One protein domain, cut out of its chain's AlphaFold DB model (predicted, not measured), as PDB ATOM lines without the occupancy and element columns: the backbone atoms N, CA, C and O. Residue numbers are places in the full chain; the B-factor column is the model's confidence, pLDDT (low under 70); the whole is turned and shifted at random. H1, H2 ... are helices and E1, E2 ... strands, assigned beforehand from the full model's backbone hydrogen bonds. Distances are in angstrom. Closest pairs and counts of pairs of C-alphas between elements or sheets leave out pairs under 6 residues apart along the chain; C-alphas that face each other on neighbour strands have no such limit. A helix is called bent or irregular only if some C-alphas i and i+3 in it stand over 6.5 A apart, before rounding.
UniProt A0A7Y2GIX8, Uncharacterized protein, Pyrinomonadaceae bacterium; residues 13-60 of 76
ATOM      1  N   CYS A  13     193.965 226.023 366.041       97.81
ATOM      2  CA  CYS A  13     194.487 224.762 365.522       97.81
ATOM      3  C   CYS A  13     194.201 224.652 364.030       97.81
ATOM      4  O   CYS A  13     193.058 224.828 363.608       97.81
ATOM      5  N   ALA A  14     195.215 224.295 363.254       97.69
ATOM      6  CA  ALA A  14     195.092 223.939 361.851       97.69
ATOM      7  C   ALA A  14     195.711 222.553 361.644       97.69
ATOM      8  O   ALA A  14     196.921 222.427 361.494       97.69
ATOM      9  N   ASN A  15     194.870 221.518 361.674       97.81
ATOM     10  CA  ASN A  15     195.258 220.148 361.348       97.81
ATOM     11  C   ASN A  15     194.895 219.864 359.884       97.81
ATOM     12  O   ASN A  15     193.756 219.496 359.593       97.81
ATOM     13  N   MET A  16     195.815 220.158 358.968       96.88
ATOM     14  CA  MET A  16     195.605 220.089 357.522       96.88
ATOM     15  C   MET A  16     196.934 219.838 356.809       96.88
ATOM     16  O   MET A  16     198.001 220.104 357.355       96.88
ATOM     17  N   THR A  17     196.871 219.413 355.552       97.12
ATOM     18  CA  THR A  17     198.066 219.248 354.724       97.12
ATOM     19  C   THR A  17     198.776 220.581 354.471       97.12
ATOM     20  O   THR A  17     198.173 221.664 354.485       97.12
ATOM     21  N   ILE A  18     200.087 220.512 354.220       96.94
ATOM     22  CA  ILE A  18     200.924 221.707 354.063       96.94
ATOM     23  C   ILE A  18     200.479 222.597 352.890       96.94
ATOM     24  O   ILE A  18     200.586 223.821 352.971       96.94
ATOM     25  N   ASP A  19     199.945 222.014 351.817       96.94
ATOM     26  CA  ASP A  19     199.455 222.732 350.637       96.94
ATOM     27  C   ASP A  19     198.218 223.589 350.933       96.94
ATOM     28  O   ASP A  19     198.026 224.612 350.278       96.94
ATOM     29  N   ILE A  20     197.438 223.243 351.964       96.69
ATOM     30  CA  ILE A  20     196.330 224.074 352.446       96.69
ATOM     31  C   ILE A  20     196.813 225.073 353.499       96.69
ATOM     32  O   ILE A  20     196.343 226.209 353.507       96.69
ATOM     33  N   ILE A  21     197.754 224.694 354.374       97.06
ATOM     34  CA  ILE A  21     198.274 225.588 355.425       97.06
ATOM     35  C   ILE A  21     199.039 226.769 354.827       97.06
ATOM     36  O   ILE A  21     198.773 227.910 355.203       97.06
ATOM     37  N   ARG A  22     199.976 226.530 353.899       96.88
ATOM     38  CA  ARG A  22     200.892 227.573 353.398       96.88
ATOM     39  C   ARG A  22     200.173 228.782 352.785       96.88
ATOM     40  O   ARG A  22     200.512 229.898 353.177       96.88
ATOM     41  N   PRO A  23     199.159 228.625 351.908       97.19
ATOM     42  CA  PRO A  23     198.436 229.764 351.337       97.19
ATOM     43  C   PRO A  23     197.696 230.624 352.365       97.19
ATOM     44  O   PRO A  23     197.401 231.784 352.089       97.19
ATOM     45  N   ILE A  24     197.371 230.070 353.538       97.12
ATOM     46  CA  ILE A  24     196.631 230.775 354.591       97.12
ATOM     47  C   ILE A  24     197.464 231.006 355.855       97.12
ATOM     48  O   ILE A  24     196.908 231.436 356.863       97.12
ATOM     49  N   LEU A  25     198.772 230.738 355.832       97.69
ATOM     50  CA  LEU A  25     199.617 230.767 357.026       97.69
ATOM     51  C   LEU A  25     199.608 232.145 357.698       97.69
ATOM     52  O   LEU A  25     199.380 232.243 358.902       97.69
ATOM     53  N   GLU A  26     199.754 233.218 356.920       97.69
ATOM     54  CA  GLU A  26     199.643 234.593 357.427       97.69
ATOM     55  C   GLU A  26     198.258 234.880 358.022       97.69
ATOM     56  O   GLU A  26     198.136 235.544 359.052       97.69
ATOM     57  N   LEU A  27     197.192 234.344 357.421       98.00
ATOM     58  CA  LEU A  27     195.844 234.492 357.959       98.00
ATOM     59  C   LEU A  27     195.701 233.747 359.296       98.00
ATOM     60  O   LEU A  27     195.187 234.316 360.253       98.00
ATOM     61  N   LEU A  28     196.199 232.514 359.404       97.88
ATOM     62  CA  LEU A  28     196.207 231.757 360.659       97.88
ATOM     63  C   LEU A  28     196.991 232.495 361.748       97.88
ATOM     64  O   LEU A  28     196.510 232.635 362.874       97.88
ATOM     65  N   LEU A  29     198.159 233.036 361.398       97.75
ATOM     66  CA  LEU A  29     198.964 233.849 362.300       97.75
ATOM     67  C   LEU A  29     198.190 235.097 362.727       97.75
ATOM     68  O   LEU A  29     198.023 235.313 363.920       97.75
ATOM     69  N   THR A  30     197.659 235.907 361.814       97.56
ATOM     70  CA  THR A  30     196.927 237.142 362.171       97.56
ATOM     71  C   THR A  30     195.653 236.888 362.981       97.56
ATOM     72  O   THR A  30     195.243 237.750 363.757       97.56
ATOM     73  N   LYS A  31     195.033 235.709 362.849       98.06
ATOM     74  CA  LYS A  31     193.860 235.299 363.640       98.06
ATOM     75  C   LYS A  31     194.194 234.613 364.960       98.06
ATOM     76  O   LYS A  31     193.276 234.264 365.696       98.06
ATOM     77  N   THR A  32     195.475 234.516 365.296       98.31
ATOM     78  CA  THR A  32     195.966 233.971 366.561       98.31
ATOM     79  C   THR A  32     196.599 235.065 367.413       98.31
ATOM     80  O   THR A  32     197.537 235.727 366.961       98.31
ATOM     81  N   SER A  33     196.152 235.230 368.660       98.12
ATOM     82  CA  SER A  33     196.772 236.169 369.606       98.12
ATOM     83  C   SER A  33     197.805 235.542 370.539       98.12
ATOM     84  O   SER A  33     198.729 236.254 370.902       98.12
ATOM     85  N   LYS A  34     197.686 234.255 370.912       98.31
ATOM     86  CA  LYS A  34     198.653 233.599 371.817       98.31
ATOM     87  C   LYS A  34     199.306 232.354 371.224       98.31
ATOM     88  O   LYS A  34     200.523 232.255 371.246       98.31
ATOM     89  N   ARG A  35     198.528 231.390 370.720       98.56
ATOM     90  CA  ARG A  35     199.051 230.067 370.335       98.56
ATOM     91  C   ARG A  35     198.446 229.535 369.042       98.56
ATOM     92  O   ARG A  35     197.226 229.406 368.939       98.56
ATOM     93  N   LEU A  36     199.302 229.186 368.086       98.62
ATOM     94  CA  LEU A  36     198.927 228.528 366.837       98.62
ATOM     95  C   LEU A  36     199.528 227.124 366.820       98.62
ATOM     96  O   LEU A  36     200.746 226.980 366.858       98.62
ATOM     97  N   LEU A  37     198.677 226.106 366.742       98.56
ATOM     98  CA  LEU A  37     199.078 224.722 366.514       98.56
ATOM     99  C   LEU A  37     198.851 224.363 365.044       98.56
ATOM    100  O   LEU A  37     197.713 224.356 364.572       98.56
ATOM    101  N   LEU A  38     199.924 224.043 364.333       98.56
ATOM    102  CA  LEU A  38     199.889 223.462 362.993       98.56
ATOM    103  C   LEU A  38     200.104 221.952 363.118       98.56
ATOM    104  O   LEU A  38     201.001 221.525 363.833       98.56
ATOM    105  N   SER A  39     199.291 221.140 362.456       98.12
ATOM    106  CA  SER A  39     199.419 219.677 362.424       98.12
ATOM    107  C   SER A  39     198.885 219.141 361.092       98.12
ATOM    108  O   SER A  39     198.440 219.929 360.258       98.12
ATOM    109  N   GLY A  40     198.939 217.828 360.870       97.31
ATOM    110  CA  GLY A  40     198.576 217.219 359.585       97.31
ATOM    111  C   GLY A  40     199.634 217.438 358.500       97.31
ATOM    112  O   GLY A  40     199.339 217.340 357.310       97.31
ATOM    113  N   ILE A  41     200.867 217.745 358.912       98.00
ATOM    114  CA  ILE A  41     202.022 217.985 358.044       98.00
ATOM    115  C   ILE A  41     202.920 216.748 358.085       98.00
ATOM    116  O   ILE A  41     203.126 216.181 359.157       98.00
ATOM    117  N   LEU A  42     203.464 216.339 356.937       98.25
ATOM    118  CA  LEU A  42     204.421 215.232 356.875       98.25
ATOM    119  C   LEU A  42     205.801 215.677 357.376       98.25
ATOM    120  O   LEU A  42     206.237 216.794 357.092       98.25
ATOM    121  N   ARG A  43     206.529 214.795 358.068       97.94
ATOM    122  CA  ARG A  43     207.849 215.075 358.668       97.94
ATOM    123  C   ARG A  43     208.842 215.642 357.658       97.94
ATOM    124  O   ARG A  43     209.551 216.599 357.950       97.94
ATOM    125  N   GLU A  44     208.864 215.099 356.445       97.50
ATOM    126  CA  GLU A  44     209.736 215.573 355.361       97.50
ATOM    127  C   GLU A  44     209.475 217.038 354.962       97.50
ATOM    128  O   GLU A  44     210.347 217.711 354.415       97.50
ATOM    129  N   GLN A  45     208.290 217.559 355.282       97.75
ATOM    130  CA  GLN A  45     207.866 218.923 354.984       97.75
ATOM    131  C   GLN A  45     208.109 219.889 356.152       97.75
ATOM    132  O   GLN A  45     207.900 221.094 355.990       97.75
ATOM    133  N   GLN A  46     208.593 219.404 357.305       96.75
ATOM    134  CA  GLN A  46     208.870 220.221 358.491       96.75
ATOM    135  C   GLN A  46     209.750 221.430 358.155       96.75
ATOM    136  O   GLN A  46     209.373 222.557 358.454       96.75
ATOM    137  N   VAL A  47     210.878 221.215 357.470       96.94
ATOM    138  CA  VAL A  47     211.826 222.289 357.111       96.94
ATOM    139  C   VAL A  47     211.159 223.378 356.264       96.94
ATOM    140  O   VAL A  47     211.477 224.557 356.394       96.94
ATOM    141  N   THR A  48     210.202 222.994 355.414       96.88
ATOM    142  CA  THR A  48     209.471 223.945 354.567       96.88
ATOM    143  C   THR A  48     208.576 224.841 355.414       96.88
ATOM    144  O   THR A  48     208.635 226.061 355.283       96.88
ATOM    145  N   ILE A  49     207.765 224.263 356.304       97.38
ATOM    146  CA  ILE A  49     206.844 225.056 357.126       97.38
ATOM    147  C   ILE A  49     207.584 225.878 358.191       97.38
ATOM    148  O   ILE A  49     207.196 227.015 358.447       97.38
ATOM    149  N   THR A  50     208.675 225.370 358.772       97.56
ATOM    150  CA  THR A  50     209.487 226.149 359.719       97.56
ATOM    151  C   THR A  50     210.211 227.295 359.019       97.56
ATOM    152  O   THR A  50     210.200 228.405 359.536       97.56
ATOM    153  N   GLY A  51     210.740 227.080 357.810       98.06
ATOM    154  CA  GLY A  51     211.320 228.156 357.001       98.06
ATOM    155  C   GLY A  51     210.289 229.217 356.590       98.06
ATOM    156  O   GLY A  51     210.592 230.408 356.566       98.06
ATOM    157  N   ASP A  52     209.048 228.818 356.300       98.00
ATOM    158  CA  ASP A  52     207.952 229.758 356.046       98.00
ATOM    159  C   ASP A  52     207.615 230.596 357.294       98.00
ATOM    160  O   ASP A  52     207.443 231.809 357.178       98.00
ATOM    161  N   LEU A  53     207.571 229.979 358.481       98.19
ATOM    162  CA  LEU A  53     207.380 230.676 359.758       98.19
ATOM    163  C   LEU A  53     208.520 231.663 360.049       98.19
ATOM    164  O   LEU A  53     208.251 232.819 360.380       98.19
ATOM    165  N   GLU A  54     209.773 231.249 359.857       97.81
ATOM    166  CA  GLU A  54     210.956 232.088 360.081       97.81
ATOM    167  C   GLU A  54     210.967 233.320 359.170       97.81
ATOM    168  O   GLU A  54     211.220 234.431 359.635       97.81
ATOM    169  N   ARG A  55     210.609 233.164 357.885       97.94
ATOM    170  CA  ARG A  55     210.466 234.295 356.945       97.94
ATOM    171  C   ARG A  55     209.389 235.292 357.374       97.94
ATOM    172  O   ARG A  55     209.477 236.463 357.015       97.94
ATOM    173  N   LEU A  56     208.394 234.837 358.131       97.31
ATOM    174  CA  LEU A  56     207.338 235.665 358.716       97.31
ATOM    175  C   LEU A  56     207.695 236.192 360.118       97.31
ATOM    176  O   LEU A  56     206.875 236.864 360.739       97.31
ATOM    177  N   GLY A  57     208.905 235.913 360.613       97.44
ATOM    178  CA  GLY A  57     209.394 236.371 361.913       97.44
ATOM    179  C   GLY A  57     208.934 235.523 363.101       97.44
ATOM    180  O   GLY A  57     209.039 235.977 364.238       97.44
ATOM    181  N   PHE A  58     208.427 234.310 362.864       97.62
ATOM    182  CA  PHE A  58     208.003 233.386 363.913       97.62
ATOM    183  C   PHE A  58     208.970 232.210 364.034       97.62
ATOM    184  O   PHE A  58     209.348 231.595 363.042       97.62
ATOM    185  N   VAL A  59     209.315 231.855 365.271       96.31
ATOM    186  CA  VAL A  59     210.090 230.651 365.585       96.31
ATOM    187  C   VAL A  59     209.166 229.658 366.294       96.31
ATOM    188  O   VAL A  59     208.474 230.053 367.237       96.31
ATOM    189  N   PRO A  60     209.113 228.383 365.871       97.25
ATOM    190  CA  PRO A  60     208.392 227.353 366.605       97.25
ATOM    191  C   PRO A  60     208.849 227.258 368.063       97.25
ATOM    192  O   PRO A  60     210.026 227.061 368.348       97.25
TER     193      PRO A  60
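This is residues 13 to 60 of the 76 residues of an uncharacterized protein of Pyrinomonadaceae bacterium (UniProt A0A7Y2GIX8). A long strand, E2, with short E1 beside it forms a small parallel sheet; H1 packs along E2, and H2 lies beyond E2 from E1, touching the start of H1. The printed part has 48 residues, in the order E1, H1, E2, H2; the class is mixed, helices and strands. It is compact, with a radius of gyration of the C-alphas of 9.9 A and spans of 28 by 20 by 17 A.

E2, residues 32 to 42, measures 22.7 A and bends by 74 degrees at residue 35. E1, residues 13 to 15, measures 6.3 A from C-alpha 13 at (194.487, 224.762, 365.522). H1, residues 18 to 30, measures 17.9 A; H2, residues 43 to 55, 19.5 A, ending at (210.466, 234.295, 356.945). Both helices are irregular: C-alphas 23 and 26 are 7.9 A apart, C-alphas 44 and 47 7.2 A.

E1 and E2 are parallel at 10 degrees, with N 14 and O 37 within hydrogen-bond range at 2.8 A. E1, H1, E2 form a strand-helix-strand unit, two parallel neighbour strands joined through a helix, with a right-handed crossover. The closest C-alphas of H1 and E2, Ile 18 and Ile 41, are 5.6 A apart. H1, with residues 18 to 22 alone, touches H2, closest C-alphas Ile 18 and Ile 49 at 7.5 A, at a shallow tilt of 32 degrees, only just short of steep, the same way. E1 and H2 are apart. O i to N i+4 pairs within range are 5 of 9 in H1 and 7 of 9 in H2.

The C-alphas farthest apart, Ser 33 and Glu 44, are 28.2 A apart. The printed part has no cut, and its three links are tight. No printed residue is under 70 in pLDDT.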